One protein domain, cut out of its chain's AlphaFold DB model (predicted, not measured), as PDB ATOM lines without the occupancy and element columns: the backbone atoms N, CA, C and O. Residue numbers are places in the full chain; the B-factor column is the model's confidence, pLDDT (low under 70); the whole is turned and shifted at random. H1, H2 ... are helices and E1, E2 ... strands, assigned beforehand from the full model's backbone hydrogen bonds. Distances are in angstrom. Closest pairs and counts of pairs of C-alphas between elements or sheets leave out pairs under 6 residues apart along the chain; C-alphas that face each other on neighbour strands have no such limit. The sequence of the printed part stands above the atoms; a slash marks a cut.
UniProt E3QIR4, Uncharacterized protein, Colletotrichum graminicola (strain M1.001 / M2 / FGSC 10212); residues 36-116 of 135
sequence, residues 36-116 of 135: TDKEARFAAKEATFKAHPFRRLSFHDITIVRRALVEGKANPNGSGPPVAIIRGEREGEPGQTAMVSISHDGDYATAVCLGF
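Overview. This is residues 36 to 116 of the 135 residues of an uncharacterized protein of Colletotrichum graminicola (strain M1.001 / M2 / FGSC 10212) (UniProt E3QIR4). A strongly twisted sheet of four strands curls round one helix, H1, which covers one face, making two layers. The 81 printed residues hold H1, E1, E2, E3, E4 in that order; the sheet E1 E2 E3 E4 is a meander, each strand the antiparallel neighbour of the one before. The mixed whole is compact, radius of gyration of the C-alphas 12.9 A, spans 39 by 30 by 19 A.

Along the chain. Find C-alpha 36 at (-50.835, -49.549, -26.545), where H1, residues 36 to 51, begins its 22.6 A. Then come E1, residues 62 to 66, E2, residues 82 to 86, E3, residues 96 to 105, 28.8 A, and E4, residues 108 to 115, ending at (-44.858, -28.216, -17.299).

Arrangement. H1, with every O i to N i+4 pair within hydrogen-bond range, is on the sheet; its closest C-alphas to E4 are Ala 51 and Gly 115, 4.9 A. Across the hairpins, find within range N 63 and O 85, N 84 and O 98, N 103 and O 110, each 2.9 A. E1 and E4 are apart.

Size, cuts and confidence. The printed part has no cut. The E1 to E2 link is long, 15 residues; pLDDT is under 70 at 22 residues, among them 67 to 79.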
ATOM      1  N   THR A  36     -51.095 -50.031 -27.912       55.47
ATOM      2  CA  THR A  36     -50.835 -49.549 -26.545       55.47
ATOM      3  C   THR A  36     -49.785 -48.437 -26.497       55.47
ATOM      4  O   THR A  36     -49.913 -47.487 -25.726       55.47
ATOM      5  N   ASP A  37     -48.772 -48.479 -27.371       67.25
ATOM      6  CA  ASP A  37     -47.774 -47.409 -27.453       67.25
ATOM      7  C   ASP A  37     -48.341 -46.145 -28.114       67.25
ATOM      8  O   ASP A  37     -47.793 -45.054 -27.933       67.25
ATOM      9  N   LYS A  38     -49.398 -46.262 -28.930       72.62
ATOM     10  CA  LYS A  38     -50.062 -45.109 -29.560       72.62
ATOM     11  C   LYS A  38     -50.903 -44.358 -28.529       72.62
ATOM     12  O   LYS A  38     -50.774 -43.140 -28.435       72.62
ATOM     13  N   GLU A  39     -51.661 -45.085 -27.712       75.88
ATOM     14  CA  GLU A  39     -52.480 -44.542 -26.616       75.88
ATOM     15  C   GLU A  39     -51.627 -43.843 -25.555       75.88
ATOM     16  O   GLU A  39     -51.880 -42.693 -25.198       75.88
ATOM     17  N   ALA A  40     -50.552 -44.502 -25.119       76.88
ATOM     18  CA  ALA A  40     -49.579 -43.961 -24.178       76.88
ATOM     19  C   ALA A  40     -48.939 -42.652 -24.676       76.88
ATOM     20  O   ALA A  40     -48.830 -41.672 -23.937       76.88
ATOM     21  N   ARG A  41     -48.551 -42.603 -25.959       81.31
ATOM     22  CA  ARG A  41     -47.995 -41.390 -26.579       81.31
ATOM     23  C   ARG A  41     -49.028 -40.275 -26.700       81.31
ATOM     24  O   ARG A  41     -48.663 -39.112 -26.556       81.31
ATOM     25  N   PHE A  42     -50.292 -40.604 -26.943       83.31
ATOM     26  CA  PHE A  42     -51.359 -39.611 -27.008       83.31
ATOM     27  C   PHE A  42     -51.693 -39.027 -25.639       83.31
ATOM     28  O   PHE A  42     -51.713 -37.806 -25.510       83.31
ATOM     29  N   ALA A  43     -51.827 -39.863 -24.604       84.75
ATOM     30  CA  ALA A  43     -51.992 -39.399 -23.226       84.75
ATOM     31  C   ALA A  43     -50.852 -38.449 -22.816       84.75
ATOM     32  O   ALA A  43     -51.099 -37.394 -22.235       84.75
ATOM     33  N   ALA A  44     -49.611 -38.786 -23.179       85.12
ATOM     34  CA  ALA A  44     -48.447 -37.941 -22.931       85.12
ATOM     35  C   ALA A  44     -48.532 -36.589 -23.652       85.12
ATOM     36  O   ALA A  44     -48.333 -35.553 -23.020       85.12
ATOM     37  N   LYS A  45     -48.871 -36.577 -24.948       86.12
ATOM     38  CA  LYS A  45     -49.031 -35.325 -25.702       86.12
ATOM     39  C   LYS A  45     -50.155 -34.450 -25.148       86.12
ATOM     40  O   LYS A  45     -49.975 -33.243 -25.055       86.12
ATOM     41  N   GLU A  46     -51.271 -35.053 -24.750       85.25
ATOM     42  CA  GLU A  46     -52.394 -34.373 -24.095       85.25
ATOM     43  C   GLU A  46     -51.982 -33.731 -22.765       85.25
ATOM     44  O   GLU A  46     -52.280 -32.562 -22.517       85.25
ATOM     45  N   ALA A  47     -51.256 -34.474 -21.923       84.81
ATOM     46  CA  ALA A  47     -50.738 -33.950 -20.663       84.81
ATOM     47  C   ALA A  47     -49.783 -32.775 -20.908       84.81
ATOM     48  O   ALA A  47     -49.870 -31.762 -20.218       84.81
ATOM     49  N   THR A  48     -48.914 -32.875 -21.920       83.44
ATOM     50  CA  THR A  48     -48.010 -31.787 -22.305       83.44
ATOM     51  C   THR A  48     -48.758 -30.574 -22.848       83.44
ATOM     52  O   THR A  48     -48.472 -29.465 -22.411       83.44
ATOM     53  N   PHE A  49     -49.730 -30.754 -23.745       82.50
ATOM     54  CA  PHE A  49     -50.530 -29.656 -24.295       82.50
ATOM     55  C   PHE A  49     -51.249 -28.881 -23.184       82.50
ATOM     56  O   PHE A  49     -51.151 -27.660 -23.105       82.50
ATOM     57  N   LYS A  50     -51.894 -29.595 -22.256       80.00
ATOM     58  CA  LYS A  50     -52.607 -28.980 -21.128       80.00
ATOM     59  C   LYS A  50     -51.683 -28.326 -20.104       80.00
ATOM     60  O   LYS A  50     -52.096 -27.373 -19.455       80.00
ATOM     61  N   ALA A  51     -50.459 -28.830 -19.938       80.62
ATOM     62  CA  ALA A  51     -49.480 -28.249 -19.022       80.62
ATOM     63  C   ALA A  51     -48.880 -26.930 -19.542       80.62
ATOM     64  O   ALA A  51     -48.231 -26.227 -18.774       80.62
ATOM     65  N   HIS A  52     -49.105 -26.584 -20.815       77.38
ATOM     66  CA  HIS A  52     -48.593 -25.360 -21.438       77.38
ATOM     67  C   HIS A  52     -49.735 -24.529 -22.059       77.38
ATOM     68  O   HIS A  52     -49.720 -24.286 -23.266       77.38
ATOM     69  N   PRO A  53     -50.722 -24.057 -21.269       69.88
ATOM     70  CA  PRO A  53     -51.860 -23.299 -21.797       69.88
ATOM     71  C   PRO A  53     -51.454 -21.938 -22.389       69.88
ATOM     72  O   PRO A  53     -52.169 -21.389 -23.222       69.88
ATOM     73  N   PHE A  54     -50.305 -21.398 -21.975       72.81
ATOM     74  CA  PHE A  54     -49.781 -20.111 -22.442       72.81
ATOM     75  C   PHE A  54     -49.096 -20.182 -23.811       72.81
ATOM     76  O   PHE A  54     -48.777 -19.141 -24.382       72.81
ATOM     77  N   ARG A  55     -48.875 -21.390 -24.347       72.25
ATOM     78  CA  ARG A  55     -48.238 -21.606 -25.650       72.25
ATOM     79  C   ARG A  55     -49.235 -22.181 -26.644       72.25
ATOM     80  O   ARG A  55     -50.007 -23.085 -26.325       72.25
ATOM     81  N   ARG A  56     -49.193 -21.707 -27.888       76.25
ATOM     82  CA  ARG A  56     -50.039 -22.243 -28.968       76.25
ATOM     83  C   ARG A  56     -49.355 -23.439 -29.626       76.25
ATOM     84  O   ARG A  56     -48.833 -23.333 -30.730       76.25
ATOM     85  N   LEU A  57     -49.356 -24.578 -28.939       78.69
ATOM     86  CA  LEU A  57     -48.754 -25.822 -29.430       78.69
ATOM     87  C   LEU A  57     -49.748 -26.645 -30.258       78.69
ATOM     88  O   LEU A  57     -50.949 -26.611 -30.012       78.69
ATOM     89  N   SER A  58     -49.265 -27.443 -31.207       82.31
ATOM     90  CA  SER A  58     -50.045 -28.519 -31.826       82.31
ATOM     91  C   SER A  58     -49.475 -29.891 -31.456       82.31
ATOM     92  O   SER A  58     -48.325 -30.022 -31.035       82.31
ATOM     93  N   PHE A  59     -50.243 -30.965 -31.667       79.50
ATOM     94  CA  PHE A  59     -49.748 -32.333 -31.449       79.50
ATOM     95  C   PHE A  59     -48.519 -32.698 -32.297       79.50
ATOM     96  O   PHE A  59     -47.808 -33.648 -31.950       79.50
ATOM     97  N   HIS A  60     -48.283 -31.994 -33.407       84.06
ATOM     98  CA  HIS A  60     -47.120 -32.203 -34.272       84.06
ATOM     99  C   HIS A  60     -45.848 -31.577 -33.685       84.06
ATOM    100  O   HIS A  60     -44.748 -32.049 -33.970       84.06
ATOM    101  N   ASP A  61     -46.002 -30.577 -32.817       83.19
ATOM    102  CA  ASP A  61     -44.893 -29.853 -32.187       83.19
ATOM    103  C   ASP A  61     -44.362 -30.562 -30.941       83.19
ATOM    104  O   ASP A  61     -43.263 -30.266 -30.470       83.19
ATOM    105  N   ILE A  62     -45.131 -31.524 -30.425       85.38
ATOM    106  CA  ILE A  62     -44.806 -32.308 -29.238       85.38
ATOM    107  C   ILE A  62     -44.306 -33.688 -29.670       85.38
ATOM    108  O   ILE A  62     -45.043 -34.498 -30.245       85.38
ATOM    109  N   THR A  63     -43.051 -33.983 -29.342       86.38
ATOM    110  CA  THR A  63     -42.419 -35.282 -29.597       86.38
ATOM    111  C   THR A  63     -42.037 -35.941 -28.281       86.38
ATOM    112  O   THR A  63     -41.273 -35.386 -27.501       86.38
ATOM    113  N   ILE A  64     -42.548 -37.148 -28.040       84.44
ATOM    114  CA  ILE A  64     -42.167 -37.942 -26.870       84.44
ATOM    115  C   ILE A  64     -40.962 -38.797 -27.246       84.44
ATOM    116  O   ILE A  64     -41.046 -39.632 -28.149       84.44
ATOM    117  N   VAL A  65     -39.852 -38.594 -26.545       82.81
ATOM    118  CA  VAL A  65     -38.610 -39.349 -26.724       82.81
ATOM    119  C   VAL A  65     -38.215 -40.019 -25.415       82.81
ATOM    120  O   VAL A  65     -38.560 -39.550 -24.334       82.81
ATOM    121  N   ARG A  66     -37.465 -41.118 -25.486       76.06
ATOM    122  CA  ARG A  66     -36.792 -41.681 -24.309       76.06
ATOM    123  C   ARG A  66     -35.355 -41.187 -24.310       76.06
ATOM    124  O   ARG A  66     -34.615 -41.458 -25.256       76.06
ATOM    125  N   ARG A  67     -34.963 -40.428 -23.282       63.69
ATOM    126  CA  ARG A  67     -33.599 -39.888 -23.199       63.69
ATOM    127  C   ARG A  67     -32.638 -41.024 -22.870       63.69
ATOM    128  O   ARG A  67     -32.809 -41.697 -21.861       63.69
ATOM    129  N   ALA A  68     -31.617 -41.242 -23.693       57.72
ATOM    130  CA  ALA A  68     -30.533 -42.133 -23.306       57.72
ATOM    131  C   ALA A  68     -29.810 -41.538 -22.090       57.72
ATOM    132  O   ALA A  68     -29.519 -40.345 -22.073       57.72
ATOM    133  N   LEU A  69     -29.491 -42.365 -21.092       53.09
ATOM    134  CA  LEU A  69     -28.736 -41.939 -19.904       53.09
ATOM    135  C   LEU A  69     -27.303 -41.459 -20.236       53.09
ATOM    136  O   LEU A  69     -26.614 -40.957 -19.358       53.09
ATOM    137  N   VAL A  70     -26.866 -41.599 -21.494       54.03
ATOM    138  CA  VAL A  70     -25.578 -41.130 -22.020       54.03
ATOM    139  C   VAL A  70     -25.838 -40.003 -23.021       54.03
ATOM    140  O   VAL A  70     -26.535 -40.211 -24.020       54.03
ATOM    141  N   GLU A  71     -25.288 -38.815 -22.759       50.06
ATOM    142  CA  GLU A  71     -25.387 -37.659 -23.655       50.06
ATOM    143  C   GLU A  71     -24.819 -37.992 -25.046       50.06
ATOM    144  O   GLU A  71     -23.748 -38.582 -25.176       50.06
ATOM    145  N   GLY A  72     -25.562 -37.654 -26.104       51.47
ATOM    146  CA  GLY A  72     -25.099 -37.790 -27.491       51.47
ATOM    147  C   GLY A  72     -25.401 -39.115 -28.205       51.47
ATOM    148  O   GLY A  72     -25.101 -39.225 -29.392       51.47
ATOM    149  N   LYS A  73     -26.040 -40.108 -27.566       50.22
ATOM    150  CA  LYS A  73     -26.554 -41.303 -28.269       50.22
ATOM    151  C   LYS A  73     -28.079 -41.316 -28.290       50.22
ATOM    152  O   LYS A  73     -28.712 -41.477 -27.252       50.22
ATOM    153  N   ALA A  74     -28.687 -41.217 -29.474       50.72
ATOM    154  CA  ALA A  74     -30.072 -41.641 -29.646       50.72
ATOM    155  C   ALA A  74     -30.123 -43.133 -29.301       50.72
ATOM    156  O   ALA A  74     -29.474 -43.937 -29.966       50.72
ATOM    157  N   ASN A  75     -30.811 -43.504 -28.223       53.97
ATOM    158  CA  ASN A  75     -31.000 -44.907 -27.887       53.97
ATOM    159  C   ASN A  75     -32.398 -45.316 -28.366       53.97
ATOM    160  O   ASN A  75     -33.358 -45.142 -27.613       53.97
ATOM    161  N   PRO A  76     -32.543 -45.821 -29.607       51.91
ATOM    162  CA  PRO A  76     -33.836 -46.281 -30.113       51.91
ATOM    163  C   PRO A  76     -34.413 -47.435 -29.271       51.91
ATOM    164  O   PRO A  76     -35.623 -47.628 -29.268       51.91
ATOM    165  N   ASN A  77     -33.569 -48.125 -28.488       52.50
ATOM    166  CA  ASN A  77     -33.946 -49.190 -27.550       52.50
ATOM    167  C   ASN A  77     -33.840 -48.752 -26.071       52.50
ATOM    168  O   ASN A  77     -33.795 -49.588 -25.167       52.50
ATOM    169  N   GLY A  78     -33.734 -47.450 -25.796       54.62
ATOM    170  CA  GLY A  78     -33.337 -46.950 -24.485       54.62
ATOM    171  C   GLY A  78     -34.401 -47.098 -23.406       54.62
ATOM    172  O   GLY A  78     -35.455 -46.468 -23.473       54.62
ATOM    173  N   SER A  79     -34.058 -47.821 -22.334       62.25
ATOM    174  CA  SER A  79     -34.749 -47.831 -21.030       62.25
ATOM    175  C   SER A  79     -34.573 -46.508 -20.257       62.25
ATOM    176  O   SER A  79     -34.383 -46.490 -19.042       62.25
ATOM    177  N   GLY A  80     -34.569 -45.387 -20.973       70.31
ATOM    178  CA  GLY A  80     -34.470 -44.060 -20.397       70.31
ATOM    179  C   GLY A  80     -35.827 -43.519 -19.957       70.31
ATOM    180  O   GLY A  80     -36.852 -43.938 -20.514       70.31
ATOM    181  N   PRO A  81     -35.854 -42.577 -18.999       77.81
ATOM    182  CA  PRO A  81     -37.085 -41.888 -18.636       77.81
ATOM    183  C   PRO A  81     -37.678 -41.189 -19.876       77.81
ATOM    184  O   PRO A  81     -36.924 -40.616 -20.677       77.81
ATOM    185  N   PRO A  82     -39.005 -41.268 -20.088       83.31
ATOM    186  CA  PRO A  82     -39.657 -40.566 -21.181       83.31
ATOM    187  C   PRO A  82     -39.661 -39.057 -20.922       83.31
ATOM    188  O   PRO A  82     -39.818 -38.583 -19.799       83.31
ATOM    189  N   VAL A  83     -39.470 -38.294 -21.989       83.75
ATOM    190  CA  VAL A  83     -39.370 -36.838 -21.964       83.75
ATOM    191  C   VAL A  83     -40.127 -36.283 -23.168       83.75
ATOM    192  O   VAL A  83     -40.042 -36.831 -24.270       83.75
ATOM    193  N   ALA A  84     -40.874 -35.199 -22.972       85.50
ATOM    194  CA  ALA A  84     -41.515 -34.464 -24.053       85.50
ATOM    195  C   ALA A  84     -40.601 -33.336 -24.537       85.50
ATOM    196  O   ALA A  84     -40.193 -32.475 -23.760       85.50
ATOM    197  N   ILE A  85     -40.306 -33.334 -25.833       85.12
ATOM    198  CA  ILE A  85     -39.656 -32.226 -26.528       85.12
ATOM    199  C   ILE A  85     -40.748 -31.420 -27.222       85.12
ATOM    200  O   ILE A  85     -41.509 -31.953 -28.032       85.12
ATOM    201  N   ILE A  86     -40.805 -30.137 -26.896       86.12
ATOM    202  CA  ILE A  86     -41.760 -29.165 -27.406       86.12
ATOM    203  C   ILE A  86     -40.988 -28.213 -28.314       86.12
ATOM    204  O   ILE A  86     -40.045 -27.555 -27.871       86.12
ATOM    205  N   ARG A  87     -41.370 -28.131 -29.588       83.19
ATOM    206  CA  ARG A  87     -40.744 -27.189 -30.529       83.19
ATOM    207  C   ARG A  87     -41.008 -25.730 -30.117       83.19
ATOM    208  O   ARG A  87     -41.991 -25.436 -29.435       83.19
ATOM    209  N   GLY A  88     -40.095 -24.825 -30.474       76.56
ATOM    210  CA  GLY A  88     -40.298 -23.376 -30.335       76.56
ATOM    211  C   GLY A  88     -41.503 -22.905 -31.159       76.56
ATOM    212  O   GLY A  88     -41.875 -23.578 -32.119       76.56
ATOM    213  N   GLU A  89     -42.138 -21.787 -30.786       73.19
ATOM    214  CA  GLU A  89     -43.263 -21.253 -31.580       73.19
ATOM    215  C   GLU A  89     -42.780 -20.647 -32.903       73.19
ATOM    216  O   GLU A  89     -43.505 -20.657 -33.898       73.19
ATOM    217  N   ARG A  90     -41.538 -20.149 -32.925       72.81
ATOM    218  CA  ARG A  90     -40.851 -19.691 -34.135       72.81
ATOM    219  C   ARG A  90     -39.619 -20.531 -34.434       72.81
ATOM    220  O   ARG A  90     -38.947 -21.040 -33.538       72.81
ATOM    221  N   GLU A  91     -39.306 -20.630 -35.720       65.44
ATOM    222  CA  GLU A  91     -38.066 -21.229 -36.200       65.44
ATOM    223  C   GLU A  91     -36.869 -20.454 -35.616       65.44
ATOM    224  O   GLU A  91     -36.754 -19.244 -35.804       65.44
ATOM    225  N   GLY A  92     -36.029 -21.136 -34.831       65.31
ATOM    226  CA  GLY A  92     -34.894 -20.537 -34.117       65.31
ATOM    227  C   GLY A  92     -35.119 -20.245 -32.627       65.31
ATOM    228  O   GLY A  92     -34.153 -19.944 -31.928       65.31
ATOM    229  N   GLU A  93     -36.342 -20.378 -32.100       69.94
ATOM    230  CA  GLU A  93     -36.568 -20.320 -30.650       69.94
ATOM    231  C   GLU A  93     -36.161 -21.637 -29.968       69.94
ATOM    232  O   GLU A  93     -36.394 -22.720 -30.521       69.94
ATOM    233  N   PRO A  94     -35.571 -21.581 -28.756       67.81
ATOM    234  CA  PRO A  94     -35.183 -22.784 -28.040       67.81
ATOM    235  C   PRO A  94     -36.416 -23.645 -27.752       67.81
ATOM    236  O   PRO A  94     -37.407 -23.193 -27.175       67.81
ATOM    237  N   GLY A  95     -36.348 -24.911 -28.167       72.50
ATOM    238  CA  GLY A  95     -37.349 -25.904 -27.801       72.50
ATOM    239  C   GLY A  95     -37.372 -26.115 -26.288       72.50
ATOM    240  O   GLY A  95     -36.351 -26.012 -25.608       72.50
ATOM    241  N   GLN A  96     -38.543 -26.433 -25.757       79.44
ATOM    242  CA  GLN A  96     -38.721 -26.709 -24.341       79.44
ATOM    243  C   GLN A  96     -38.727 -28.213 -24.098       79.44
ATOM    244  O   GLN A  96     -39.214 -28.993 -24.914       79.44
ATOM    245  N   THR A  97     -38.185 -28.626 -22.961       81.31
ATOM    246  CA  THR A  97     -38.177 -30.025 -22.546       81.31
ATOM    247  C   THR A  97     -39.012 -30.165 -21.283       81.31
ATOM    248  O   THR A  97     -38.748 -29.478 -20.300       81.31
ATOM    249  N   ALA A  98     -40.010 -31.046 -21.305       82.12
ATOM    250  CA  ALA A  98     -40.875 -31.326 -20.166       82.12
ATOM    251  C   ALA A  98     -40.720 -32.783 -19.725       82.12
ATOM    252  O   ALA A  98     -40.652 -33.704 -20.545       82.12
ATOM    253  N   MET A  99     -40.661 -32.999 -18.411       84.31
ATOM    254  CA  MET A  99     -40.631 -34.348 -17.857       84.31
ATOM    255  C   MET A  99     -42.026 -34.951 -17.926       84.31
ATOM    256  O   MET A  99     -43.009 -34.315 -17.539       84.31
ATOM    257  N   VAL A 100     -42.102 -36.190 -18.406       84.00
ATOM    258  CA  VAL A 100     -43.363 -36.913 -18.521       84.00
ATOM    259  C   VAL A 100     -43.223 -38.263 -17.839       84.00
ATOM    260  O   VAL A 100     -42.217 -38.946 -17.988       84.00
ATOM    261  N   SER A 101     -44.247 -38.658 -17.096       86.69
ATOM    262  CA  SER A 101     -44.430 -40.029 -16.635       86.69
ATOM    263  C   SER A 101     -45.612 -40.633 -17.372       86.69
ATOM    264  O   SER A 101     -46.618 -39.957 -17.572       86.69
ATOM    265  N   ILE A 102     -45.488 -41.885 -17.800       84.88
ATOM    266  CA  ILE A 102     -46.522 -42.591 -18.554       84.88
ATOM    267  C   ILE A 102     -46.776 -43.920 -17.857       84.88
ATOM    268  O   ILE A 102     -45.838 -44.677 -17.605       84.88
ATOM    269  N   SER A 103     -48.039 -44.212 -17.582       82.56
ATOM    270  CA  SER A 103     -48.499 -45.497 -17.072       82.56
ATOM    271  C   SER A 103     -49.606 -46.038 -17.966       82.56
ATOM    272  O   SER A 103     -50.332 -45.286 -18.610       82.56
ATOM    273  N   HIS A 104     -49.738 -47.354 -18.033       75.81
ATOM    274  CA  HIS A 104     -50.877 -47.979 -18.686       75.81
ATOM    275  C   HIS A 104     -51.292 -49.207 -17.885       75.81
ATOM    276  O   HIS A 104     -50.439 -49.916 -17.350       75.81
ATOM    277  N   ASP A 105     -52.595 -49.436 -17.801       74.38
ATOM    278  CA  ASP A 105     -53.183 -50.616 -17.181       74.38
ATOM    279  C   ASP A 105     -54.385 -51.068 -18.014       74.38
ATOM    280  O   ASP A 105     -55.301 -50.287 -18.284       74.38
ATOM    281  N   GLY A 106     -54.346 -52.320 -18.473       74.12
ATOM    282  CA  GLY A 106     -55.338 -52.884 -19.389       74.12
ATOM    283  C   GLY A 106     -55.614 -51.992 -20.608       74.12
ATOM    284  O   GLY A 106     -54.760 -51.839 -21.480       74.12
ATOM    285  N   ASP A 107     -56.819 -51.416 -20.641       73.44
ATOM    286  CA  ASP A 107     -57.366 -50.601 -21.738       73.44
ATOM    287  C   ASP A 107     -57.260 -49.073 -21.500       73.44
ATOM    288  O   ASP A 107     -57.875 -48.276 -22.223       73.44
ATOM    289  N   TYR A 108     -56.517 -48.658 -20.469       70.81
ATOM    290  CA  TYR A 108     -56.322 -47.258 -20.093       70.81
ATOM    291  C   TYR A 108     -54.838 -46.888 -20.091       70.81
ATOM    292  O   TYR A 108     -54.001 -47.599 -19.535       70.81
ATOM    293  N   ALA A 109     -54.519 -45.722 -20.650       80.12
ATOM    294  CA  ALA A 109     -53.212 -45.092 -20.522       80.12
ATOM    295  C   ALA A 109     -53.346 -43.760 -19.780       80.12
ATOM    296  O   ALA A 109     -54.251 -42.971 -20.044       80.12
ATOM    297  N   THR A 110     -52.432 -43.497 -18.858       82.62
ATOM    298  CA  THR A 110     -52.334 -42.244 -18.113       82.62
ATOM    299  C   THR A 110     -50.973 -41.619 -18.376       82.62
ATOM    300  O   THR A 110     -49.968 -42.319 -18.517       82.62
ATOM    301  N   ALA A 111     -50.922 -40.295 -18.421       85.06
ATOM    302  CA  ALA A 111     -49.659 -39.586 -18.400       85.06
ATOM    303  C   ALA A 111     -49.732 -38.356 -17.507       85.06
ATOM    304  O   ALA A 111     -50.752 -37.667 -17.437       85.06
ATOM    305  N   VAL A 112     -48.610 -38.078 -16.858       85.25
ATOM    306  CA  VAL A 112     -48.386 -36.891 -16.043       85.25
ATOM    307  C   VAL A 112     -47.291 -36.082 -16.706       85.25
ATOM    308  O   VAL A 112     -46.200 -36.603 -16.926       85.25
ATOM    309  N   CYS A 113     -47.568 -34.819 -17.016       85.06
ATOM    310  CA  CYS A 113     -46.561 -33.889 -17.514       85.06
ATOM    311  C   CYS A 113     -46.265 -32.843 -16.443       85.06
ATOM    312  O   CYS A 113     -47.182 -32.231 -15.894       85.06
ATOM    313  N   LEU A 114     -44.978 -32.626 -16.185       81.75
ATOM    314  CA  LEU A 114     -44.493 -31.507 -15.389       81.75
ATOM    315  C   LEU A 114     -44.144 -30.380 -16.364       81.75
ATOM    316  O   LEU A 114     -43.096 -30.417 -17.013       81.75
ATOM    317  N   GLY A 115     -45.078 -29.440 -16.531       66.75
ATOM    318  CA  GLY A 115     -44.858 -28.216 -17.299       66.75
ATOM    319  C   GLY A 115     -44.063 -27.213 -16.470       66.75
ATOM    320  O   GLY A 115     -44.382 -26.976 -15.305       66.75
ATOM    321  N   PHE A 116     -43.015 -26.655 -17.066       62.16
ATOM    322  CA  PHE A 116     -42.244 -25.550 -16.503       62.16
ATOM    323  C   PHE A 116     -42.621 -24.270 -17.261       62.16
ATOM    324  O   PHE A 116     -42.733 -24.289 -18.484       62.16
TER     325      PHE A 116